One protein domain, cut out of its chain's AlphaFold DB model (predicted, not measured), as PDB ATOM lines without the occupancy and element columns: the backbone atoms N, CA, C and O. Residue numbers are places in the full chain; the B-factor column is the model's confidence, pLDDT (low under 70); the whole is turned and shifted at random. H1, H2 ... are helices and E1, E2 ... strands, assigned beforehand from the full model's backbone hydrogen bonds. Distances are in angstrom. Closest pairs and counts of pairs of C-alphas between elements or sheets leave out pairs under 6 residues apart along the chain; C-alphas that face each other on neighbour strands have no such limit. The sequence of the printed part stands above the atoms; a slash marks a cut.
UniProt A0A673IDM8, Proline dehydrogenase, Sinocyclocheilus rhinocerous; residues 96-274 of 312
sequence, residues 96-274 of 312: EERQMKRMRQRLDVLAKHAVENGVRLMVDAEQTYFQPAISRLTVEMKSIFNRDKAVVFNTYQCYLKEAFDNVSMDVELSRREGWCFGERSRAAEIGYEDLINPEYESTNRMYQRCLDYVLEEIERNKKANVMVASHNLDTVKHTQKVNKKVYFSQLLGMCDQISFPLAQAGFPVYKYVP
ATOM      1  N   GLU A  96       9.216  61.443 175.526       76.56
ATOM      2  CA  GLU A  96       9.770  60.085 175.549       76.56
ATOM      3  C   GLU A  96       8.728  59.046 175.116       76.56
ATOM      4  O   GLU A  96       9.018  58.182 174.283       76.56
ATOM      5  N   GLU A  97       7.478  59.172 175.570       76.25
ATOM      6  CA  GLU A  97       6.381  58.325 175.091       76.25
ATOM      7  C   GLU A  97       6.139  58.502 173.588       76.25
ATOM      8  O   GLU A  97       5.955  57.527 172.847       76.25
ATOM      9  N   ARG A  98       6.170  59.747 173.100       79.69
ATOM     10  CA  ARG A  98       6.043  60.048 171.670       79.69
ATOM     11  C   ARG A  98       7.205  59.459 170.875       79.69
ATOM     12  O   ARG A  98       6.989  58.945 169.774       79.69
ATOM     13  N   GLN A  99       8.423  59.511 171.408       81.44
ATOM     14  CA  GLN A  99       9.591  58.883 170.791       81.44
ATOM     15  C   GLN A  99       9.422  57.369 170.727       81.44
ATOM     16  O   GLN A  99       9.547  56.812 169.639       81.44
ATOM     17  N   MET A 100       9.029  56.723 171.823       80.69
ATOM     18  CA  MET A 100       8.729  55.291 171.865       80.69
ATOM     19  C   MET A 100       7.696  54.882 170.807       80.69
ATOM     20  O   MET A 100       7.936  53.950 170.037       80.69
ATOM     21  N   LYS A 101       6.577  55.611 170.715       81.19
ATOM     22  CA  LYS A 101       5.536  55.374 169.697       81.19
ATOM     23  C   LYS A 101       6.099  55.477 168.279       81.19
ATOM     24  O   LYS A 101       5.837  54.607 167.456       81.19
ATOM     25  N   ARG A 102       6.927  56.490 168.002       85.50
ATOM     26  CA  ARG A 102       7.577  56.661 166.691       85.50
ATOM     27  C   ARG A 102       8.548  55.529 166.360       85.50
ATOM     28  O   ARG A 102       8.587  55.107 165.208       85.50
ATOM     29  N   MET A 103       9.325  55.039 167.330       85.19
ATOM     30  CA  MET A 103      10.251  53.921 167.097       85.19
ATOM     31  C   MET A 103       9.487  52.643 166.745       85.19
ATOM     32  O   MET A 103       9.812  51.997 165.750       85.19
ATOM     33  N   ARG A 104       8.429  52.328 167.506       85.44
ATOM     34  CA  ARG A 104       7.551  51.182 167.217       85.44
ATOM     35  C   ARG A 104       6.890  51.310 165.854       85.44
ATOM     36  O   ARG A 104       6.957  50.379 165.069       85.44
ATOM     37  N   GLN A 105       6.334  52.480 165.538       87.81
ATOM     38  CA  GLN A 105       5.679  52.721 164.253       87.81
ATOM     39  C   GLN A 105       6.628  52.509 163.064       87.81
ATOM     40  O   GLN A 105       6.221  51.966 162.044       87.81
ATOM     41  N   ARG A 106       7.901  52.908 163.175       92.44
ATOM     42  CA  ARG A 106       8.892  52.664 162.111       92.44
ATOM     43  C   ARG A 106       9.161  51.178 161.915       92.44
ATOM     44  O   ARG A 106       9.198  50.721 160.776       92.44
ATOM     45  N   LEU A 107       9.349  50.440 163.007       91.56
ATOM     46  CA  LEU A 107       9.547  48.993 162.948       91.56
ATOM     47  C   LEU A 107       8.321  48.274 162.387       91.56
ATOM     48  O   LEU A 107       8.484  47.395 161.549       91.56
ATOM     49  N   ASP A 108       7.122  48.693 162.784       91.94
ATOM     50  CA  ASP A 108       5.854  48.164 162.284       91.94
ATOM     51  C   ASP A 108       5.729  48.348 160.766       91.94
ATOM     52  O   ASP A 108       5.492  47.382 160.044       91.94
ATOM     53  N   VAL A 109       6.010  49.554 160.256       95.62
ATOM     54  CA  VAL A 109       6.002  49.838 158.811       95.62
ATOM     55  C   VAL A 109       7.000  48.949 158.061       95.62
ATOM     56  O   VAL A 109       6.655  48.380 157.024       95.62
ATOM     57  N   LEU A 110       8.221  48.796 158.581       95.81
ATOM     58  CA  LEU A 110       9.247  47.951 157.960       95.81
ATOM     59  C   LEU A 110       8.865  46.466 157.992       95.81
ATOM     60  O   LEU A 110       9.024  45.772 156.988       95.81
ATOM     61  N   ALA A 111       8.356  45.977 159.121       95.25
ATOM     62  CA  ALA A 111       7.955  44.586 159.288       95.25
ATOM     63  C   ALA A 111       6.746  44.249 158.410       95.25
ATOM     64  O   ALA A 111       6.758  43.229 157.722       95.25
ATOM     65  N   LYS A 112       5.753  45.142 158.344       96.00
ATOM     66  CA  LYS A 112       4.603  45.015 157.446       96.00
ATOM     67  C   LYS A 112       5.045  44.938 155.986       96.00
ATOM     68  O   LYS A 112       4.661  44.007 155.283       96.00
ATOM     69  N   HIS A 113       5.921  45.846 155.558       96.75
ATOM     70  CA  HIS A 113       6.456  45.828 154.198       96.75
ATOM     71  C   HIS A 113       7.245  44.541 153.903       96.75
ATOM     72  O   HIS A 113       7.137  43.980 152.812       96.75
ATOM     73  N   ALA A 114       8.001  44.028 154.879       96.44
ATOM     74  CA  ALA A 114       8.722  42.766 154.741       96.44
ATOM     75  C   ALA A 114       7.774  41.569 154.556       96.44
ATOM     76  O   ALA A 114       8.002  40.729 153.682       96.44
ATOM     77  N   VAL A 115       6.677  41.521 155.320       95.81
ATOM     78  CA  VAL A 115       5.630  40.495 155.179       95.81
ATOM     79  C   VAL A 115       4.986  40.551 153.793       95.81
ATOM     80  O   VAL A 115       4.923  39.515 153.127       95.81
ATOM     81  N   GLU A 116       4.560  41.740 153.355       96.31
ATOM     82  CA  GLU A 116       3.879  41.975 152.070       96.31
ATOM     83  C   GLU A 116       4.736  41.560 150.868       96.31
ATOM     84  O   GLU A 116       4.230  40.957 149.925       96.31
ATOM     85  N   ASN A 117       6.046  41.819 150.924       96.56
ATOM     86  CA  ASN A 117       6.979  41.496 149.840       96.56
ATOM     87  C   ASN A 117       7.642  40.118 149.993       96.56
ATOM     88  O   ASN A 117       8.462  39.725 149.165       96.56
ATOM     89  N   GLY A 118       7.328  39.378 151.059       93.25
ATOM     90  CA  GLY A 118       7.913  38.062 151.310       93.25
ATOM     91  C   GLY A 118       9.423  38.075 151.584       93.25
ATOM     92  O   GLY A 118      10.073  37.043 151.419       93.25
ATOM     93  N   VAL A 119       9.975  39.208 152.022       94.06
ATOM     94  CA  VAL A 119      11.392  39.354 152.396       94.06
ATOM     95  C   VAL A 119      11.570  39.246 153.910       94.06
ATOM     96  O   VAL A 119      10.617  39.373 154.672       94.06
ATOM     97  N   ARG A 120      12.797  38.983 154.372       93.62
ATOM     98  CA  ARG A 120      13.114  38.907 155.808       93.62
ATOM     99  C   ARG A 120      13.631  40.255 156.301       93.62
ATOM    100  O   ARG A 120      14.478  40.857 155.648       93.62
ATOM    101  N   LEU A 121      13.166  40.685 157.468       95.31
ATOM    102  CA  LEU A 121      13.665  41.862 158.171       95.31
ATOM    103  C   LEU A 121      14.640  41.414 159.263       95.31
ATOM    104  O   LEU A 121      14.245  40.731 160.203       95.31
ATOM    105  N   MET A 122      15.910  41.796 159.147       93.38
ATOM    106  CA  MET A 122      16.937  41.487 160.147       93.38
ATOM    107  C   MET A 122      17.246  42.735 160.963       93.38
ATOM    108  O   MET A 122      17.666  43.747 160.402       93.38
ATOM    109  N   VAL A 123      17.044  42.662 162.276       92.75
ATOM    110  CA  VAL A 123      17.424  43.740 163.190       92.75
ATOM    111  C   VAL A 123      18.852  43.490 163.658       92.75
ATOM    112  O   VAL A 123      19.143  42.471 164.294       92.75
ATOM    113  N   ASP A 124      19.758  44.393 163.286       89.19
ATOM    114  CA  ASP A 124      21.167  44.317 163.664       89.19
ATOM    115  C   ASP A 124      21.343  44.577 165.167       89.19
ATOM    116  O   ASP A 124      20.663  45.406 165.770       89.19
ATOM    117  N   ALA A 125      22.292  43.856 165.761       85.25
ATOM    118  CA  ALA A 125      22.746  44.115 167.116       85.25
ATOM    119  C   ALA A 125      23.728  45.292 167.136       85.25
ATOM    120  O   ALA A 125      24.671  45.323 166.335       85.25
ATOM    121  N   GLU A 126      23.531  46.215 168.074       84.06
ATOM    122  CA  GLU A 126      24.388  47.385 168.286       84.06
ATOM    123  C   GLU A 126      25.246  47.221 169.556       84.06
ATOM    124  O   GLU A 126      25.545  46.101 169.985       84.06
ATOM    125  N   GLN A 127      25.714  48.326 170.145       81.06
ATOM    126  CA  GLN A 127      26.451  48.293 171.406       81.06
ATOM    127  C   GLN A 127      25.595  47.699 172.530       81.06
ATOM    128  O   GLN A 127      24.390  47.942 172.608       81.06
ATOM    129  N   THR A 128      26.238  46.973 173.448       80.06
ATOM    130  CA  THR A 128      25.567  46.198 174.503       80.06
ATOM    131  C   THR A 128      24.581  47.022 175.336       80.06
ATOM    132  O   THR A 128      23.527  46.521 175.705       80.06
ATOM    133  N   TYR A 129      24.862  48.307 175.569       80.75
ATOM    134  CA  TYR A 129      23.990  49.202 176.337       80.75
ATOM    135  C   TYR A 129      22.699  49.621 175.611       80.75
ATOM    136  O   TYR A 129      21.776  50.096 176.264       80.75
ATOM    137  N   PHE A 130      22.595  49.441 174.289       83.44
ATOM    138  CA  PHE A 130      21.344  49.625 173.538       83.44
ATOM    139  C   PHE A 130      20.577  48.317 173.315       83.44
ATOM    140  O   PHE A 130      19.388  48.345 172.982       83.44
ATOM    141  N   GLN A 131      21.241  47.169 173.465       86.06
ATOM    142  CA  GLN A 131      20.668  45.881 173.086       86.06
ATOM    143  C   GLN A 131      19.401  45.474 173.839       86.06
ATOM    144  O   GLN A 131      18.529  44.901 173.186       86.06
ATOM    145  N   PRO A 132      19.211  45.782 175.136       85.19
ATOM    146  CA  PRO A 132      17.953  45.473 175.809       85.19
ATOM    147  C   PRO A 132      16.742  46.110 175.112       85.19
ATOM    148  O   PRO A 132      15.765  45.419 174.827       85.19
ATOM    149  N   ALA A 133      16.822  47.399 174.760       85.50
ATOM    150  CA  ALA A 133      15.755  48.092 174.038       85.50
ATOM    151  C   ALA A 133      15.534  47.526 172.627       85.50
ATOM    152  O   ALA A 133      14.391  47.298 172.225       85.50
ATOM    153  N   ILE A 134      16.616  47.290 171.878       89.62
ATOM    154  CA  ILE A 134      16.553  46.789 170.496       89.62
ATOM    155  C   ILE A 134      15.943  45.386 170.460       89.62
ATOM    156  O   ILE A 134      14.985  45.146 169.719       89.62
ATOM    157  N   SER A 135      16.446  44.475 171.294       88.69
ATOM    158  CA  SER A 135      15.928  43.111 171.406       88.69
ATOM    159  C   SER A 135      14.462  43.119 171.820       88.69
ATOM    160  O   SER A 135      13.654  42.427 171.205       88.69
ATOM    161  N   ARG A 136      14.082  43.968 172.785       86.81
ATOM    162  CA  ARG A 136      12.693  44.075 173.240       86.81
ATOM    163  C   ARG A 136      11.739  44.485 172.124       86.81
ATOM    164  O   ARG A 136      10.727  43.816 171.919       86.81
ATOM    165  N   LEU A 137      12.067  45.547 171.391       89.06
ATOM    166  CA  LEU A 137      11.256  45.996 170.255       89.06
ATOM    167  C   LEU A 137      11.196  44.926 169.158       89.06
ATOM    168  O   LEU A 137      10.156  44.724 168.539       89.06
ATOM    169  N   THR A 138      12.294  44.203 168.936       92.06
ATOM    170  CA  THR A 138      12.344  43.137 167.928       92.06
ATOM    171  C   THR A 138      11.454  41.957 168.304       92.06
ATOM    172  O   THR A 138      10.730  41.451 167.450       92.06
ATOM    173  N   VAL A 139      11.463  41.528 169.569       89.00
ATOM    174  CA  VAL A 139      10.581  40.461 170.074       89.00
ATOM    175  C   VAL A 139       9.109  40.865 169.971       89.00
ATOM    176  O   VAL A 139       8.292  40.053 169.544       89.00
ATOM    177  N   GLU A 140       8.773  42.125 170.262       86.75
ATOM    178  CA  GLU A 140       7.419  42.659 170.055       86.75
ATOM    179  C   GLU A 140       6.986  42.520 168.583       86.75
ATOM    180  O   GLU A 140       5.911  41.991 168.297       86.75
ATOM    181  N   MET A 141       7.854  42.890 167.634       91.06
ATOM    182  CA  MET A 141       7.570  42.715 166.203       91.06
ATOM    183  C   MET A 141       7.469  41.238 165.798       91.06
ATOM    184  O   MET A 141       6.606  40.885 164.996       91.06
ATOM    185  N   LYS A 142       8.305  40.350 166.355       91.06
ATOM    186  CA  LYS A 142       8.215  38.899 166.109       91.06
ATOM    187  C   LYS A 142       6.863  38.345 166.554       91.06
ATOM    188  O   LYS A 142       6.233  37.630 165.781       91.06
ATOM    189  N   SER A 143       6.397  38.712 167.748       87.56
ATOM    190  CA  SER A 143       5.105  38.254 168.273       87.56
ATOM    191  C   SER A 143       3.942  38.677 167.370       87.56
ATOM    192  O   SER A 143       3.010  37.906 167.151       87.56
ATOM    193  N   ILE A 144       4.016  39.860 166.755       88.81
ATOM    194  CA  ILE A 144       2.987  40.351 165.827       88.81
ATOM    195  C   ILE A 144       3.087  39.662 164.456       88.81
ATOM    196  O   ILE A 144       2.089  39.117 163.979       88.81
ATOM    197  N   PHE A 145       4.272  39.665 163.833       94.06
ATOM    198  CA  PHE A 145       4.444  39.362 162.406       94.06
ATOM    199  C   PHE A 145       4.939  37.943 162.088       94.06
ATOM    200  O   PHE A 145       4.689  37.452 160.985       94.06
ATOM    201  N   ASN A 146       5.598  37.239 163.014       94.62
ATOM    202  CA  ASN A 146       6.102  35.882 162.770       94.62
ATOM    203  C   ASN A 146       5.042  34.810 163.072       94.62
ATOM    204  O   ASN A 146       5.291  33.901 163.856       94.62
ATOM    205  N   ARG A 147       3.842  34.889 162.493       89.75
ATOM    206  CA  ARG A 147       2.772  33.909 162.778       89.75
ATOM    207  C   ARG A 147       3.011  32.567 162.082       89.75
ATOM    208  O   ARG A 147       3.277  31.570 162.746       89.75
ATOM    209  N   ASP A 148       2.986  32.559 160.751       87.38
ATOM    210  CA  ASP A 148       3.128  31.326 159.957       87.38
ATOM    211  C   ASP A 148       4.577  31.034 159.542       87.38
ATOM    212  O   ASP A 148       4.957  29.890 159.291       87.38
ATOM    213  N   LYS A 149       5.398  32.084 159.438       90.19
ATOM    214  CA  LYS A 149       6.796  32.021 159.000       90.19
ATOM    215  C   LYS A 149       7.643  33.026 159.776       90.19
ATOM    216  O   LYS A 149       7.152  34.080 160.169       90.19
ATOM    217  N   ALA A 150       8.929  32.730 159.960       92.69
ATOM    218  CA  ALA A 150       9.865  33.700 160.523       92.69
ATOM    219  C   ALA A 150      10.187  34.775 159.473       92.69
ATOM    220  O   ALA A 150      10.802  34.476 158.445       92.69
ATOM    221  N   VAL A 151       9.753  36.012 159.729       94.69
ATOM    222  CA  VAL A 151       9.977  37.187 158.870       94.69
ATOM    223  C   VAL A 151      10.939  38.158 159.535       94.69
ATOM    224  O   VAL A 151      11.895  38.597 158.901       94.69
ATOM    225  N   VAL A 152      10.705  38.461 160.810       96.12
ATOM    226  CA  VAL A 152      11.542  39.327 161.639       96.12
ATOM    227  C   VAL A 152      12.572  38.480 162.382       96.12
ATOM    228  O   VAL A 152      12.227  37.513 163.066       96.12
ATOM    229  N   PHE A 153      13.841  38.855 162.258       95.69
ATOM    230  CA  PHE A 153      14.984  38.176 162.859       95.69
ATOM    231  C   PHE A 153      15.684  39.116 163.837       95.69
ATOM    232  O   PHE A 153      15.955  40.268 163.503       95.69
ATOM    233  N   ASN A 154      15.991  38.607 165.033       93.88
ATOM    234  CA  ASN A 154      16.831  39.312 166.006       93.88
ATOM    235  C   ASN A 154      18.281  38.840 165.879       93.88
ATOM    236  O   ASN A 154      18.503  37.667 165.582       93.88
ATOM    237  N   THR A 155      19.252  39.717 166.127       92.69
ATOM    238  CA  THR A 155      20.673  39.350 166.116       92.69
ATOM    239  C   THR A 155      21.177  39.116 167.539       92.69
ATOM    240  O   THR A 155      21.190  40.049 168.339       92.69
ATOM    241  N   TYR A 156      21.652  37.906 167.847       90.75
ATOM    242  CA  TYR A 156      22.279  37.594 169.138       90.75
ATOM    243  C   TYR A 156      23.803  37.595 169.005       90.75
ATOM    244  O   TYR A 156      24.381  37.009 168.085       90.75
ATOM    245  N   GLN A 157      24.457  38.290 169.933       87.94
ATOM    246  CA  GLN A 157      25.908  38.440 170.001       87.94
ATOM    247  C   GLN A 157      26.497  37.362 170.914       87.94
ATOM    248  O   GLN A 157      26.542  37.530 172.130       87.94
ATOM    249  N   CYS A 158      26.980  36.259 170.340       88.62
ATOM    250  CA  CYS A 158      27.453  35.099 171.113       88.62
ATOM    251  C   CYS A 158      28.794  35.314 171.832       88.62
ATOM    252  O   CYS A 158      29.240  34.452 172.579       88.62
ATOM    253  N   TYR A 159      29.447  36.457 171.626       82.06
ATOM    254  CA  TYR A 159      30.605  36.846 172.426       82.06
ATOM    255  C   TYR A 159      30.211  37.331 173.832       82.06
ATOM    256  O   TYR A 159      31.074  37.429 174.699       82.06
ATOM    257  N   LEU A 160      28.930  37.636 174.077       86.50
ATOM    258  CA  LEU A 160      28.426  38.045 175.389       86.50
ATOM    259  C   LEU A 160      28.152  36.828 176.280       86.50
ATOM    260  O   LEU A 160      27.668  35.798 175.807       86.50
ATOM    261  N   LYS A 161      28.388  36.975 177.589       86.88
ATOM    262  CA  LYS A 161      28.109  35.925 178.588       86.88
ATOM    263  C   LYS A 161      26.616  35.567 178.670       86.88
ATOM    264  O   LYS A 161      26.274  34.409 178.868       86.88
ATOM    265  N   GLU A 162      25.737  36.546 178.453       85.19
ATOM    266  CA  GLU A 162      24.274  36.382 178.526       85.19
ATOM    267  C   GLU A 162      23.641  35.838 177.230       85.19
ATOM    268  O   GLU A 162      22.418  35.739 177.131       85.19
ATOM    269  N   ALA A 163      24.430  35.541 176.190       88.88
ATOM    270  CA  ALA A 163      23.881  35.192 174.879       88.88
ATOM    271  C   ALA A 163      22.952  33.972 174.940       88.88
ATOM    272  O   ALA A 163      21.855  34.015 174.386       88.88
ATOM    273  N   PHE A 164      23.360  32.925 175.661       90.31
ATOM    274  CA  PHE A 164      22.563  31.709 175.798       90.31
ATOM    275  C   PHE A 164      21.246  31.947 176.542       90.31
ATOM    276  O   PHE A 164      20.202  31.458 176.113       90.31
ATOM    277  N   ASP A 165      21.270  32.727 177.621       85.25
ATOM    278  CA  ASP A 165      20.070  33.023 178.409       85.25
ATOM    279  C   ASP A 165      19.061  33.820 177.576       85.25
ATOM    280  O   ASP A 165      17.871  33.513 177.567       85.25
ATOM    281  N   ASN A 166      19.542  34.786 176.788       86.56
ATOM    282  CA  ASN A 166      18.693  35.571 175.894       86.56
ATOM    283  C   ASN A 166      18.085  34.717 174.765       86.56
ATOM    284  O   ASN A 166      16.890  34.830 174.492       86.56
ATOM    285  N   VAL A 167      18.882  33.853 174.123       89.56
ATOM    286  CA  VAL A 167      18.398  32.950 173.061       89.56
ATOM    287  C   VAL A 167      17.374  31.963 173.618       89.56
ATOM    288  O   VAL A 167      16.285  31.823 173.061       89.56
ATOM    289  N   SER A 168      17.692  31.304 174.733       87.62
ATOM    290  CA  SER A 168      16.810  30.299 175.335       87.62
ATOM    291  C   SER A 168      15.492  30.894 175.830       87.62
ATOM    292  O   SER A 168      14.433  30.317 175.581       87.62
ATOM    293  N   MET A 169      15.533  32.085 176.432       83.25
ATOM    294  CA  MET A 169      14.339  32.829 176.832       83.25
ATOM    295  C   MET A 169      13.447  33.168 175.633       83.25
ATOM    296  O   MET A 169      12.238  32.941 175.691       83.25
ATOM    297  N   ASP A 170      14.013  33.688 174.542       86.69
ATOM    298  CA  ASP A 170      13.222  34.100 173.379       86.69
ATOM    299  C   ASP A 170      12.659  32.901 172.601       86.69
ATOM    300  O   ASP A 170      11.547  32.979 172.070       86.69
ATOM    301  N   VAL A 171      13.377  31.774 172.558       87.81
ATOM    302  CA  VAL A 171      12.848  30.507 172.027       87.81
ATOM    303  C   VAL A 171      11.671  30.027 172.871       87.81
ATOM    304  O   VAL A 171      10.620  29.699 172.323       87.81
ATOM    305  N   GLU A 172      11.800  30.020 174.194       83.88
ATOM    306  CA  GLU A 172      10.725  29.570 175.077       83.88
ATOM    307  C   GLU A 172       9.496  30.487 174.992       83.88
ATOM    308  O   GLU A 172       8.362  30.019 174.875       83.88
ATOM    309  N   LEU A 173       9.711  31.803 174.928       80.50
ATOM    310  CA  LEU A 173       8.641  32.768 174.684       80.50
ATOM    311  C   LEU A 173       7.933  32.504 173.346       80.50
ATOM    312  O   LEU A 173       6.703  32.547 173.288       80.50
ATOM    313  N   SER A 174       8.687  32.159 172.296       86.25
ATOM    314  CA  SER A 174       8.121  31.812 170.985       86.25
ATOM    315  C   SER A 174       7.210  30.594 171.030       86.25
ATOM    316  O   SER A 174       6.145  30.598 170.410       86.25
ATOM    317  N   ARG A 175       7.572  29.575 171.819       83.62
ATOM    318  CA  ARG A 175       6.745  28.378 172.008       83.62
ATOM    319  C   ARG A 175       5.437  28.726 172.704       83.62
ATOM    320  O   ARG A 175       4.377  28.303 172.247       83.62
ATOM    321  N   ARG A 176       5.515  29.520 173.774       78.88
ATOM    322  CA  ARG A 176       4.359  29.906 174.597       78.88
ATOM    323  C   ARG A 176       3.363  30.778 173.843       78.88
ATOM    324  O   ARG A 176       2.160  30.574 173.960       78.88
ATOM    325  N   GLU A 177       3.855  31.738 173.068       79.62
ATOM    326  CA  GLU A 177       3.011  32.657 172.293       79.62
ATOM    327  C   GLU A 177       2.680  32.138 170.882       79.62
ATOM    328  O   GLU A 177       1.850  32.715 170.174       79.62
ATOM    329  N   GLY A 178       3.312  31.041 170.462       82.94
ATOM    330  CA  GLY A 178       3.014  30.321 169.227       82.94
ATOM    331  C   GLY A 178       3.564  30.940 167.936       82.94
ATOM    332  O   GLY A 178       3.149  30.504 166.855       82.94
ATOM    333  N   TRP A 179       4.476  31.916 168.013       88.94
ATOM    334  CA  TRP A 179       5.117  32.549 166.850       88.94
ATOM    335  C   TRP A 179       6.400  31.827 166.404       88.94
ATOM    336  O   TRP A 179       7.048  31.110 167.163       88.94
ATOM    337  N   CYS A 180       6.777  31.995 165.136       87.56
ATOM    338  CA  CYS A 180       7.975  31.410 164.551       87.56
ATOM    339  C   CYS A 180       9.249  32.136 164.996       87.56
ATOM    340  O   CYS A 180       9.459  33.316 164.690       87.56
ATOM    341  N   PHE A 181      10.145  31.407 165.654       88.88
ATOM    342  CA  PHE A 181      11.442  31.929 166.048       88.88
ATOM    343  C   PHE A 181      12.342  32.186 164.831       88.88
ATOM    344  O   PHE A 181      12.433  31.372 163.909       88.88
ATOM    345  N   GLY A 182      12.997  33.346 164.828       75.94
ATOM    346  CA  GLY A 182      13.940  33.770 163.799       75.94
ATOM    347  C   GLY A 182      15.117  34.496 164.434       75.94
ATOM    348  O   GLY A 182      14.928  35.533 165.080       75.94
ATOM    349  N   GLU A 183      16.328  33.983 164.248       85.50
ATOM    350  CA  GLU A 183      17.537  34.627 164.762       85.50
ATOM    351  C   GLU A 183      18.677  34.716 163.751       85.50
ATOM    352  O   GLU A 183      18.754  33.934 162.807       85.50
ATOM    353  N   ARG A 184      19.579  35.668 163.984       81.44
ATOM    354  CA  ARG A 184      20.885  35.768 163.347       81.44
ATOM    355  C   ARG A 184      21.964  35.672 164.421       81.44
ATOM    356  O   ARG A 184      22.077  36.556 165.268       81.44
ATOM    357  N   SER A 185      22.786  34.637 164.360       73.56
ATOM    358  CA  SER A 185      23.813  34.372 165.372       73.56
ATOM    359  C   SER A 185      25.138  34.930 164.877       73.56
ATOM    360  O   SER A 185      25.671  34.473 163.858       73.56
ATOM    361  N   ARG A 186      25.657  35.953 165.566       61.75
ATOM    362  CA  ARG A 186      26.859  36.695 165.162       61.75
ATOM    363  C   ARG A 186      27.990  36.476 166.161       61.75
ATOM    364  O   ARG A 186      27.862  36.808 167.339       61.75
ATOM    365  N   ALA A 187      29.119  35.981 165.664       55.84
ATOM    366  CA  ALA A 187      30.395  36.047 166.367       55.84
ATOM    367  C   ALA A 187      31.092  37.352 165.956       55.84
ATOM    368  O   ALA A 187      31.251  37.616 164.768       55.84
ATOM    369  N   ALA A 188      31.457  38.201 166.910       55.84
ATOM    370  CA  ALA A 188      32.326  39.345 166.658       55.84
ATOM    371  C   ALA A 188      33.215  39.550 167.885       55.84
ATOM    372  O   ALA A 188      32.715  39.575 169.003       55.84
ATOM    373  N   GLU A 189      34.522  39.676 167.683       48.97
ATOM    374  CA  GLU A 189      35.467  40.034 168.739       48.97
ATOM    375  C   GLU A 189      35.512  41.551 168.872       48.97
ATOM    376  O   GLU A 189      35.971  42.241 167.963       48.97
ATOM    377  N   ILE A 190      35.052  42.085 170.000       42.97
ATOM    378  CA  ILE A 190      35.362  43.458 170.403       42.97
ATOM    379  C   ILE A 190      35.572  43.439 171.909       42.97
ATOM    380  O   ILE A 190      34.701  42.968 172.627       42.97
ATOM    381  N   GLY A 191      36.722  43.934 172.368       40.22
ATOM    382  CA  GLY A 191      37.089  44.015 173.777       40.22
ATOM    383  C   GLY A 191      36.325  45.113 174.515       40.22
ATOM    384  O   GLY A 191      36.417  46.290 174.179       40.22
ATOM    385  N   TYR A 192      35.597  44.698 175.541       41.97
ATOM    386  CA  TYR A 192      35.147  45.501 176.670       41.97
ATOM    387  C   TYR A 192      35.310  44.600 177.894       41.97
ATOM    388  O   TYR A 192      34.907  43.434 177.862       41.97
ATOM    389  N   GLU A 193      35.929  45.107 178.954       47.03
ATOM    390  CA  GLU A 193      36.032  44.339 180.190       47.03
ATOM    391  C   GLU A 193      34.633  44.193 180.809       47.03
ATOM    392  O   GLU A 193      33.842  45.135 180.846       47.03
ATOM    393  N   ASP A 194      34.346  42.965 181.244       60.22
ATOM    394  CA  ASP A 194      33.245  42.514 182.106       60.22
ATOM    395  C   ASP A 194      32.024  41.800 181.463       60.22
ATOM    396  O   ASP A 194      31.606  40.755 181.967       60.22
ATOM    397  N   LEU A 195      31.499  42.203 180.297       69.94
ATOM    398  CA  LEU A 195      30.305  41.535 179.698       69.94
ATOM    399  C   LEU A 195      30.615  40.428 178.676       69.94
ATOM    400  O   LEU A 195      29.730  39.670 178.259       69.94
ATOM    401  N   ILE A 196      31.870  40.347 178.255       79.94
ATOM    402  CA  ILE A 196      32.318  39.526 177.132       79.94
ATOM    403  C   ILE A 196      32.984  38.264 177.663       79.94
ATOM    404  O   ILE A 196      33.560  38.250 178.753       79.94
ATOM    405  N   ASN A 197      32.872  37.180 176.906       79.88
ATOM    406  CA  ASN A 197      33.581  35.949 177.207       79.88
ATOM    407  C   ASN A 197      35.101  36.212 177.247       79.88
ATOM    408  O   ASN A 197      35.619  36.905 176.375       79.88
ATOM    409  N   PRO A 198      35.827  35.656 178.231       77.06
ATOM    410  CA  PRO A 198      37.219  36.033 178.495       77.06
ATOM    411  C   PRO A 198      38.188  35.630 177.374       77.06
ATOM    412  O   PRO A 198      39.226  36.256 177.197       77.06
ATOM    413  N   GLU A 199      37.849  34.591 176.609       79.94
ATOM    414  CA  GLU A 199      38.704  34.007 175.576       79.94
ATOM    415  C   GLU A 199      37.914  33.764 174.285       79.94
ATOM    416  O   GLU A 199      36.703  33.508 174.312       79.94
ATOM    417  N   TYR A 200      38.618  33.743 173.151       77.88
ATOM    418  CA  TYR A 200      38.052  33.358 171.854       77.88
ATOM    419  C   TYR A 200      37.386  31.973 171.905       77.88
ATOM    420  O   TYR A 200      36.264  31.794 171.430       77.88
ATOM    421  N   GLU A 201      38.020  30.995 172.558       83.25
ATOM    422  CA  GLU A 201      37.447  29.655 172.722       83.25
ATOM    423  C   GLU A 201      36.160  29.665 173.548       83.25
ATOM    424  O   GLU A 201      35.208  28.956 173.220       83.25
ATOM    425  N   SER A 202      36.094  30.506 174.583       84.88
ATOM    426  CA  SER A 202      34.875  30.692 175.377       84.88
ATOM    427  C   SER A 202      33.740  31.271 174.527       84.88
ATOM    428  O   SER A 202      32.604  30.806 174.627       84.88
ATOM    429  N   THR A 203      34.045  32.213 173.629       83.94
ATOM    430  CA  THR A 203      33.082  32.730 172.641       83.94
ATOM    431  C   THR A 203      32.624  31.649 171.663       83.94
ATOM    432  O   THR A 203      31.429  31.545 171.390       83.94
ATOM    433  N   ASN A 204      33.533  30.803 171.169       85.25
ATOM    434  CA  ASN A 204      33.166  29.697 170.281       85.25
ATOM    435  C   ASN A 204      32.259  28.679 170.976       85.25
ATOM    436  O   ASN A 204      31.259  28.271 170.389       85.25
ATOM    437  N   ARG A 205      32.559  28.315 172.232       88.56
ATOM    438  CA  ARG A 205      31.698  27.437 173.041       88.56
ATOM    439  C   ARG A 205      30.315  28.050 173.244       88.56
ATOM    440  O   ARG A 205      29.318  27.355 173.087       88.56
ATOM    441  N   MET A 206      30.244  29.349 173.543       89.69
ATOM    442  CA  MET A 206      28.971  30.064 173.670       89.69
ATOM    443  C   MET A 206      28.182  30.050 172.356       89.69
ATOM    444  O   MET A 206      26.986  29.760 172.360       89.69
ATOM    445  N   TYR A 207      28.846  30.314 171.228       89.19
ATOM    446  CA  TYR A 207      28.226  30.277 169.904       89.19
ATOM    447  C   TYR A 207      27.669  28.890 169.583       89.19
ATOM    448  O   TYR A 207      26.502  28.779 169.218       89.19
ATOM    449  N   GLN A 208      28.483  27.841 169.742       89.75
ATOM    450  CA  GLN A 208      28.068  26.454 169.511       89.75
ATOM    451  C   GLN A 208      26.885  26.084 170.401       89.75
ATOM    452  O   GLN A 208      25.882  25.605 169.895       89.75
ATOM    453  N   ARG A 209      26.939  26.423 171.693       92.25
ATOM    454  CA  ARG A 209      25.848  26.153 172.637       92.25
ATOM    455  C   ARG A 209      24.533  26.835 172.241       92.25
ATOM    456  O   ARG A 209      23.482  26.208 172.320       92.25
ATOM    457  N   CYS A 210      24.569  28.108 171.834       92.38
ATOM    458  CA  CYS A 210      23.369  28.817 171.364       92.38
ATOM    459  C   CYS A 210      22.813  28.174 170.090       92.38
ATOM    460  O   CYS A 210      21.613  27.950 169.966       92.38
ATOM    461  N   LEU A 211      23.708  27.868 169.154       90.94
ATOM    462  CA  LEU A 211      23.371  27.289 167.868       90.94
ATOM    463  C   LEU A 211      22.755  25.896 168.016       90.94
ATOM    464  O   LEU A 211      21.698  25.658 167.444       90.94
ATOM    465  N   ASP A 212      23.355  25.015 168.816       91.88
ATOM    466  CA  ASP A 212      22.841  23.670 169.091       91.88
ATOM    467  C   ASP A 212      21.429  23.733 169.669       91.88
ATOM    468  O   ASP A 212      20.527  23.071 169.163       91.88
ATOM    469  N   TYR A 213      21.198  24.626 170.634       92.56
ATOM    470  CA  TYR A 213      19.877  24.825 171.227       92.56
ATOM    471  C   TYR A 213      18.812  25.232 170.193       92.56
ATOM    472  O   TYR A 213      17.671  24.764 170.227       92.56
ATOM    473  N   VAL A 214      19.172  26.092 169.237       92.25
ATOM    474  CA  VAL A 214      18.247  26.533 168.183       92.25
ATOM    475  C   VAL A 214      18.058  25.455 167.116       92.25
ATOM    476  O   VAL A 214      16.948  25.289 166.609       92.25
ATOM    477  N   LEU A 215      19.102  24.693 166.784       90.81
ATOM    478  CA  LEU A 215      19.017  23.558 165.862       90.81
ATOM    479  C   LEU A 215      18.112  22.453 166.424       90.81
ATOM    480  O   LEU A 215      17.239  21.965 165.705       90.81
ATOM    481  N   GLU A 216      18.238  22.136 167.712       90.69
ATOM    482  CA  GLU A 216      17.329  21.230 168.422       90.69
ATOM    483  C   GLU A 216      15.875  21.727 168.356       90.69
ATOM    484  O   GLU A 216      14.953  20.951 168.090       90.69
ATOM    485  N   GLU A 217      15.640  23.035 168.518       90.75
ATOM    486  CA  GLU A 217      14.293  23.601 168.384       90.75
ATOM    487  C   GLU A 217      13.749  23.516 166.949       90.75
ATOM    488  O   GLU A 217      12.553  23.266 166.738       90.75
ATOM    489  N   ILE A 218      14.608  23.698 165.943       90.62
ATOM    490  CA  ILE A 218      14.242  23.521 164.533       90.62
ATOM    491  C   ILE A 218      13.777  22.084 164.281       90.62
ATOM    492  O   ILE A 218      12.772  21.888 163.589       90.62
ATOM    493  N   GLU A 219      14.468  21.092 164.838       88.56
ATOM    494  CA  GLU A 219      14.085  19.685 164.713       88.56
ATOM    495  C   GLU A 219      12.784  19.373 165.460       88.56
ATOM    496  O   GLU A 219      11.898  18.713 164.906       88.56
ATOM    497  N   ARG A 220      12.630  19.907 166.678       87.56
ATOM    498  CA  ARG A 220      11.493  19.624 167.563       87.56
ATOM    499  C   ARG A 220      10.185  20.269 167.104       87.56
ATOM    500  O   ARG A 220       9.164  19.592 167.016       87.56
ATOM    501  N   ASN A 221      10.189  21.575 166.846       80.81
ATOM    502  CA  ASN A 221       8.968  22.364 166.626       80.81
ATOM    503  C   ASN A 221       8.797  22.765 165.154       80.81
ATOM    504  O   ASN A 221       7.718  23.168 164.722       80.81
ATOM    505  N   LYS A 222       9.861  22.692 164.342       80.69
ATOM    506  CA  LYS A 222       9.898  23.181 162.949       80.69
ATOM    507  C   LYS A 222       9.474  24.647 162.785       80.69
ATOM    508  O   LYS A 222       9.465  25.130 161.659       80.69
ATOM    509  N   LYS A 223       9.146  25.392 163.841       87.12
ATOM    510  CA  LYS A 223       8.777  26.816 163.796       87.12
ATOM    511  C   LYS A 223       9.964  27.753 164.023       87.12
ATOM    512  O   LYS A 223       9.777  28.962 164.000       87.12
ATOM    513  N   ALA A 224      11.174  27.224 164.168       90.56
ATOM    514  CA  ALA A 224      12.393  28.016 164.269       90.56
ATOM    515  C   ALA A 224      13.133  28.129 162.926       90.56
ATOM    516  O   ALA A 224      13.013  27.277 162.041       90.56
ATOM    517  N   ASN A 225      13.878  29.220 162.774       92.25
ATOM    518  CA  ASN A 225      14.775  29.513 161.664       92.25
ATOM    519  C   ASN A 225      16.018  30.213 162.221       92.25
ATOM    520  O   ASN A 225      15.895  31.110 163.058       92.25
ATOM    521  N   VAL A 226      17.193  29.863 161.705       92.88
ATOM    522  CA  VAL A 226      18.468  30.435 162.157       92.88
ATOM    523  C   VAL A 226      19.301  30.903 160.977       92.88
ATOM    524  O   VAL A 226      19.430  30.206 159.970       92.88
ATOM    525  N   MET A 227      19.875  32.094 161.103       92.62
ATOM    526  CA  MET A 227      20.896  32.607 160.209       92.62
ATOM    527  C   MET A 227      22.263  32.569 160.886       92.62
ATOM    528  O   MET A 227      22.557  33.350 161.789       92.62
ATOM    529  N   VAL A 228      23.127  31.692 160.391       91.19
ATOM    530  CA  VAL A 228      24.500  31.517 160.853       91.19
ATOM    531  C   VAL A 228      25.367  32.575 160.170       91.19
ATOM    532  O   VAL A 228      25.672  32.481 158.978       91.19
ATOM    533  N   ALA A 229      25.725  33.625 160.910       87.12
ATOM    534  CA  ALA A 229      26.621  34.686 160.457       87.12
ATOM    535  C   ALA A 229      28.035  34.442 161.003       87.12
ATOM    536  O   ALA A 229      28.448  35.064 161.984       87.12
ATOM    537  N   SER A 230      28.750  33.491 160.393       81.06
ATOM    538  CA  SER A 230      30.091  33.080 160.818       81.06
ATOM    539  C   SER A 230      31.028  32.856 159.632       81.06
ATOM    540  O   SER A 230      30.636  32.340 158.583       81.06
ATOM    541  N   HIS A 231      32.288  33.230 159.843       74.00
ATOM    542  CA  HIS A 231      33.419  32.967 158.957       74.00
ATOM    543  C   HIS A 231      34.265  31.770 159.436       74.00
ATOM    544  O   HIS A 231      35.242  31.402 158.789       74.00
ATOM    545  N   ASN A 232      33.899  31.155 160.566       77.38
ATOM    546  CA  ASN A 232      34.588  29.996 161.116       77.38
ATOM    547  C   ASN A 232      34.111  28.714 160.412       77.38
ATOM    548  O   ASN A 232      32.936  28.339 160.496       77.38
ATOM    549  N   LEU A 233      35.036  28.034 159.731       77.19
ATOM    550  CA  LEU A 233      34.758  26.809 158.984       77.19
ATOM    551  C   LEU A 233      34.218  25.683 159.874       77.19
ATOM    552  O   LEU A 233      33.353  24.932 159.429       77.19
ATOM    553  N   ASP A 234      34.682  25.574 161.118       81.38
ATOM    554  CA  ASP A 234      34.250  24.516 162.033       81.38
ATOM    555  C   ASP A 234      32.793  24.723 162.454       81.38
ATOM    556  O   ASP A 234      31.996  23.787 162.418       81.38
ATOM    557  N   THR A 235      32.400  25.970 162.739       80.94
ATOM    558  CA  THR A 235      30.995  26.341 162.983       80.94
ATOM    559  C   THR A 235      30.111  26.015 161.779       80.94
ATOM    560  O   THR A 235      29.008  25.483 161.919       80.94
ATOM    561  N   VAL A 236      30.593  26.314 160.573       82.06
ATOM    562  CA  VAL A 236      29.855  26.047 159.336       82.06
ATOM    563  C   VAL A 236      29.711  24.544 159.087       82.06
ATOM    564  O   VAL A 236      28.621  24.072 158.785       82.06
ATOM    565  N   LYS A 237      30.773  23.758 159.264       82.56
ATOM    566  CA  LYS A 237      30.709  22.295 159.117       82.56
ATOM    567  C   LYS A 237      29.796  21.650 160.156       82.56
ATOM    568  O   LYS A 237      29.072  20.712 159.833       82.56
ATOM    569  N   HIS A 238      29.810  22.158 161.388       82.94
ATOM    570  CA  HIS A 238      28.945  21.675 162.465       82.94
ATOM    571  C   HIS A 238      27.455  21.838 162.126       82.94
ATOM    572  O   HIS A 238      26.667  20.918 162.322       82.94
ATOM    573  N   THR A 239      27.089  22.966 161.513       80.62
ATOM    574  CA  THR A 239      25.698  23.305 161.154       80.62
ATOM    575  C   THR A 239      25.153  22.583 159.925       80.62
ATOM    576  O   THR A 239      23.939  22.432 159.801       80.62
ATOM    577  N   GLN A 240      26.015  22.088 159.031       72.50
ATOM    578  CA  GLN A 240      25.594  21.387 157.807       72.50
ATOM    579  C   GLN A 240      24.846  20.072 158.061       72.50
ATOM    580  O   GLN A 240      24.206  19.546 157.153       72.50
ATOM    581  N   LYS A 241      24.904  19.529 159.279       68.19
ATOM    582  CA  LYS A 241      24.219  18.280 159.628       68.19
ATOM    583  C   LYS A 241      22.696  18.430 159.740       68.19
ATOM    584  O   LYS A 241      22.014  17.426 159.918       68.19
ATOM    585  N   VAL A 242      22.167  19.654 159.639       65.88
ATOM    586  CA  VAL A 242      20.788  19.985 160.026       65.88
ATOM    587  C   VAL A 242      19.979  20.572 158.856       65.88
ATOM    588  O   VAL A 242      20.511  21.096 157.882       65.88
ATOM    589  N   ASN A 243      18.657  20.419 158.950       64.75
ATOM    590  CA  ASN A 243      17.616  20.638 157.934       64.75
ATOM    591  C   ASN A 243      17.594  22.045 157.262       64.75
ATOM    592  O   ASN A 243      18.182  23.013 157.735       64.75
ATOM    593  N   LYS A 244      16.790  22.190 156.195       67.50
ATOM    594  CA  LYS A 244      16.592  23.353 155.291       67.50
ATOM    595  C   LYS A 244      16.096  24.674 155.931       67.50
ATOM    596  O   LYS A 244      15.633  25.556 155.210       67.50
ATOM    597  N   LYS A 245      16.135  24.826 157.259       84.81
ATOM    598  CA  LYS A 245      15.770  26.066 157.992       84.81
ATOM    599  C   LYS A 245      16.977  26.810 158.570       84.81
ATOM    600  O   LYS A 245      16.814  27.783 159.308       84.81
ATOM    601  N   VAL A 246      18.167  26.350 158.201       90.25
ATOM    602  CA  VAL A 246      19.442  27.014 158.437       90.25
ATOM    603  C   VAL A 246      19.797  27.832 157.200       90.25
ATOM    604  O   VAL A 246      19.776  27.332 156.074       90.25
ATOM    605  N   TYR A 247      20.122  29.098 157.419       91.25
ATOM    606  CA  TYR A 247      20.597  30.019 156.398       91.25
ATOM    607  C   TYR A 247      22.008  30.464 156.764       91.25
ATOM    608  O   TYR A 247      22.309  30.662 157.939       91.25
ATOM    609  N   PHE A 248      22.861  30.686 155.774       91.00
ATOM    610  CA  PHE A 248      24.212  31.189 156.011       91.00
ATOM    611  C   PHE A 248      24.322  32.629 155.545       91.00
ATOM    612  O   PHE A 248      23.757  32.997 154.517       91.00
ATOM    613  N   SER A 249      25.052  33.453 156.289       88.81
ATOM    614  CA  SER A 249      25.371  34.808 155.847       88.81
ATOM    615  C   SER A 249      26.828  35.147 156.075       88.81
ATOM    616  O   SER A 249      27.416  34.777 157.090       88.81
ATOM    617  N   GLN A 250      27.404  35.868 155.123       85.19
ATOM    618  CA  GLN A 250      28.784  36.333 155.179       85.19
ATOM    619  C   GLN A 250      28.875  37.754 154.651       85.19
ATOM    620  O   GLN A 250      28.020  38.209 153.897       85.19
ATOM    621  N   LEU A 251      29.913  38.476 155.044       82.69
ATOM    622  CA  LEU A 251      30.191  39.800 154.504       82.69
ATOM    623  C   LEU A 251      30.575  39.703 153.020       82.69
ATOM    624  O   LEU A 251      31.255  38.761 152.605       82.69
ATOM    625  N   LEU A 252      30.123  40.663 152.210       83.38
ATOM    626  CA  LEU A 252      30.540  40.748 150.810       83.38
ATOM    627  C   LEU A 252      32.059  40.965 150.712       83.38
ATOM    628  O   LEU A 252      32.610  41.797 151.431       83.38
ATOM    629  N   GLY A 253      32.712  40.229 149.807       78.25
ATOM    630  CA  GLY A 253      34.165  40.277 149.606       78.25
ATOM    631  C   GLY A 253      34.966  39.474 150.634       78.25
ATOM    632  O   GLY A 253      36.179  39.642 150.723       78.25
ATOM    633  N   MET A 254      34.301  38.634 151.433       75.75
ATOM    634  CA  MET A 254      34.941  37.789 152.434       75.75
ATOM    635  C   MET A 254      34.384  36.369 152.401       75.75
ATOM    636  O   MET A 254      33.173  36.160 152.279       75.75
ATOM    637  N   CYS A 255      35.281  35.415 152.631       74.94
ATOM    638  CA  CYS A 255      34.982  34.007 152.856       74.94
ATOM    639  C   CYS A 255      34.247  33.288 151.701       74.94
ATOM    640  O   CYS A 255      33.425  32.396 151.931       74.94
ATOM    641  N   ASP A 256      34.537  33.647 150.449       82.62
ATOM    642  CA  ASP A 256      33.913  33.026 149.274       82.62
ATOM    643  C   ASP A 256      34.234  31.524 149.132       82.62
ATOM    644  O   ASP A 256      33.339  30.742 148.803       82.62
ATOM    645  N   GLN A 257      35.429  31.088 149.541       79.31
ATOM    646  CA  GLN A 257      35.811  29.682 149.743       79.31
ATOM    647  C   GLN A 257      34.900  28.911 150.707       79.31
ATOM    648  O   GLN A 257      34.883  27.683 150.681       79.31
ATOM    649  N   ILE A 258      34.141  29.597 151.567       83.62
ATOM    650  CA  ILE A 258      33.124  28.986 152.435       83.62
ATOM    651  C   ILE A 258      31.728  29.125 151.810       83.62
ATOM    652  O   ILE A 258      30.940  28.179 151.844       83.62
ATOM    653  N   SER A 259      31.409  30.289 151.231       87.31
ATOM    654  CA  SER A 259      30.102  30.536 150.600       87.31
ATOM    655  C   SER A 259      29.813  29.605 149.424       87.31
ATOM    656  O   SER A 259      28.703  29.075 149.341       87.31
ATOM    657  N   PHE A 260      30.774  29.399 148.517       87.12
ATOM    658  CA  PHE A 260      30.537  28.610 147.307       87.12
ATOM    659  C   PHE A 260      30.247  27.133 147.607       87.12
ATOM    660  O   PHE A 260      29.221  26.648 147.126       87.12
ATOM    661  N   PRO A 261      31.032  26.421 148.446       87.75
ATOM    662  CA  PRO A 261      30.700  25.044 148.810       87.75
ATOM    663  C   PRO A 261      29.351  24.914 149.524       87.75
ATOM    664  O   PRO A 261      28.619  23.959 149.282       87.75
ATOM    665  N   LEU A 262      28.980  25.884 150.370       88.62
ATOM    666  CA  LEU A 262      27.668  25.896 151.028       88.62
ATOM    667  C   LEU A 262      26.515  26.015 150.027       88.62
ATOM    668  O   LEU A 262      25.522  25.293 150.142       88.62
ATOM    669  N   ALA A 263      26.655  26.901 149.041       89.12
ATOM    670  CA  ALA A 263      25.669  27.058 147.980       89.12
ATOM    671  C   ALA A 263      25.588  25.798 147.098       89.12
ATOM    672  O   ALA A 263      24.487  25.345 146.785       89.12
ATOM    673  N   GLN A 264      26.730  25.184 146.760       87.69
ATOM    674  CA  GLN A 264      26.786  23.911 146.025       87.69
ATOM    675  C   GLN A 264      26.128  22.759 146.798       87.69
ATOM    676  O   GLN A 264      25.469  21.915 146.197       87.69
ATOM    677  N   ALA A 265      26.239  22.756 148.129       86.19
ATOM    678  CA  ALA A 265      25.548  21.810 149.005       86.19
ATOM    679  C   ALA A 265      24.032  22.084 149.143       86.19
ATOM    680  O   ALA A 265      23.335  21.351 149.845       86.19
ATOM    681  N   GLY A 266      23.499  23.116 148.476       87.56
ATOM    682  CA  GLY A 266      22.070  23.429 148.433       87.56
ATOM    683  C   GLY A 266      21.560  24.274 149.603       87.56
ATOM    684  O   GLY A 266      20.343  24.425 149.754       87.56
ATOM    685  N   PHE A 267      22.449  24.837 150.427       89.12
ATOM    686  CA  PHE A 267      22.047  25.759 151.486       89.12
ATOM    687  C   PHE A 267      21.783  27.164 150.931       89.12
ATOM    688  O   PHE A 267      22.505  27.624 150.044       89.12
ATOM    689  N   PRO A 268      20.804  27.908 151.475       90.38
ATOM    690  CA  PRO A 268      20.651  29.311 151.127       90.38
ATOM    691  C   PRO A 268      21.761  30.139 151.789       90.38
ATOM    692  O   PRO A 268      21.849  30.220 153.021       90.38
ATOM    693  N   VAL A 269      22.584  30.782 150.961       91.12
ATOM    694  CA  VAL A 269      23.707  31.629 151.379       91.12
ATOM    695  C   VAL A 269      23.439  33.078 150.976       91.12
ATOM    696  O   VAL A 269      23.078  33.352 149.834       91.12
ATOM    697  N   TYR A 270      23.630  34.010 151.907       91.25
ATOM    698  CA  TYR A 270      23.414  35.443 151.713       91.25
ATOM    699  C   TYR A 270      24.716  36.221 151.903       91.25
ATOM    700  O   TYR A 270      25.526  35.910 152.780       91.25
ATOM    701  N   LYS A 271      24.891  37.293 151.128       90.12
ATOM    702  CA  LYS A 271      25.960  38.268 151.354       90.12
ATOM    703  C   LYS A 271      25.392  39.527 152.002       90.12
ATOM    704  O   LYS A 271      24.427  40.104 151.512       90.12
ATOM    705  N   TYR A 272      25.992  39.946 153.111       87.25
ATOM    706  CA  TYR A 272      25.693  41.215 153.763       87.25
ATOM    707  C   TYR A 272      26.396  42.327 152.983       87.25
ATOM    708  O   TYR A 272      27.628  42.428 153.000       87.25
ATOM    709  N   VAL A 273      25.600  43.128 152.278       87.88
ATOM    710  CA  VAL A 273      26.072  44.200 151.401       87.88
ATOM    711  C   VAL A 273      25.713  45.548 152.030       87.88
ATOM    712  O   VAL A 273      24.535  45.904 152.052       87.88
ATOM    713  N   PRO A 274      26.687  46.307 152.561       83.19
ATOM    714  CA  PRO A 274      26.441  47.688 152.954       83.19
ATOM    715  C   PRO A 274      26.175  48.534 151.701       83.19
ATOM    716  O   PRO A 274      26.876  48.414 150.696       83.19
TER     717      PRO A 274
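This is residues 96 to 274 of the 312 residues of the protein "Proline dehydrogenase" of Sinocyclocheilus rhinocerous (UniProt A0A673IDM8). A single parallel sheet is curled like part of a barrel, an open half-barrel wall of six strands, with helices fanned round one face and the other face bare. H2, H3, H4 and H6 cover that face in two layers, helices over sheet, while H1 and H5 only graze it. The printed part has 179 residues, with six named helices and six named strands that alternate along the chain, H1 E1 H2 E2 H3 E3 H4 E4 H5 E5 H6 E6, and the sheet's order is E1 E2 E3 E4 E5 E6, all parallel. The class is mixed, helices and strands; the whole is compact, with a radius of gyration of the C-alphas of 16.0 A and spans of 46 by 39 by 34 A.

Find C-alpha 96 at (9.770, 60.085, 175.549); from there H1 runs 30.2 A to residue 116. Next come E1, residues 121 to 123, 6.5 A, and H2, 131 to 145, 20.5 A. E2, 152 to 157, spans 16.6 A and H3, 163 to 177, 21.2 A. E3, 181 to 186, spans 16.2 A; H4, the longest helix, runs 31.5 A from C-alpha 200 at (38.052, 33.358, 171.854) to residue 221. Then read E4, 224 to 229, 16.2 A; H5, 233 to 239; E5, 246 to 251, 17.2 A; H6, 256 to 264; and E6, 269 to 272, ending at C-alpha 272 (25.693, 41.215, 153.763).

Start at edge strand E1 and its parallel neighbour E2: N 153 of E2 and O 121 of E1 are within hydrogen-bond range, 2.8 A apart. Across the sheet look for N 184 and O 154, 2.8 A, N 227 and O 183, 2.7 A, N 247 and O 226, 2.9 A, and N 270 and O 248, 2.8 A. Each neighbour pair has its helix between in a strand-helix-strand unit, two parallel strands joined through a helix: E1 H2 E2, E2 H3 E3, E3 H4 E4, E4 H5 E5 and E5 H6 E6, each crossover right-handed. H2 lies over E2 at a height over the sheet of 8.8 A. H3 and H4 lie on the same face and touch, C-alphas of Phe 164 and Cys 210 closest at 5.4 A, at a shallow tilt of 13 degrees. H1 touches H2 at a steep tilt of 47 degrees, C-alphas of Asp 108 and Met 141 closest at 6.9 A. H6 lies over E5 and E6. In H1 to H5 each O i to N i+4 pair is within hydrogen-bond range; in H6, 4 of 5.

The farthest C-alphas, of Glu 96 and Gln 264, are 49.7 A apart. The printed part has no cut, and the link E3 to H4 is long, with 13 residues. Confidence is under 70 at residues 186 to 195 and 241 to 244.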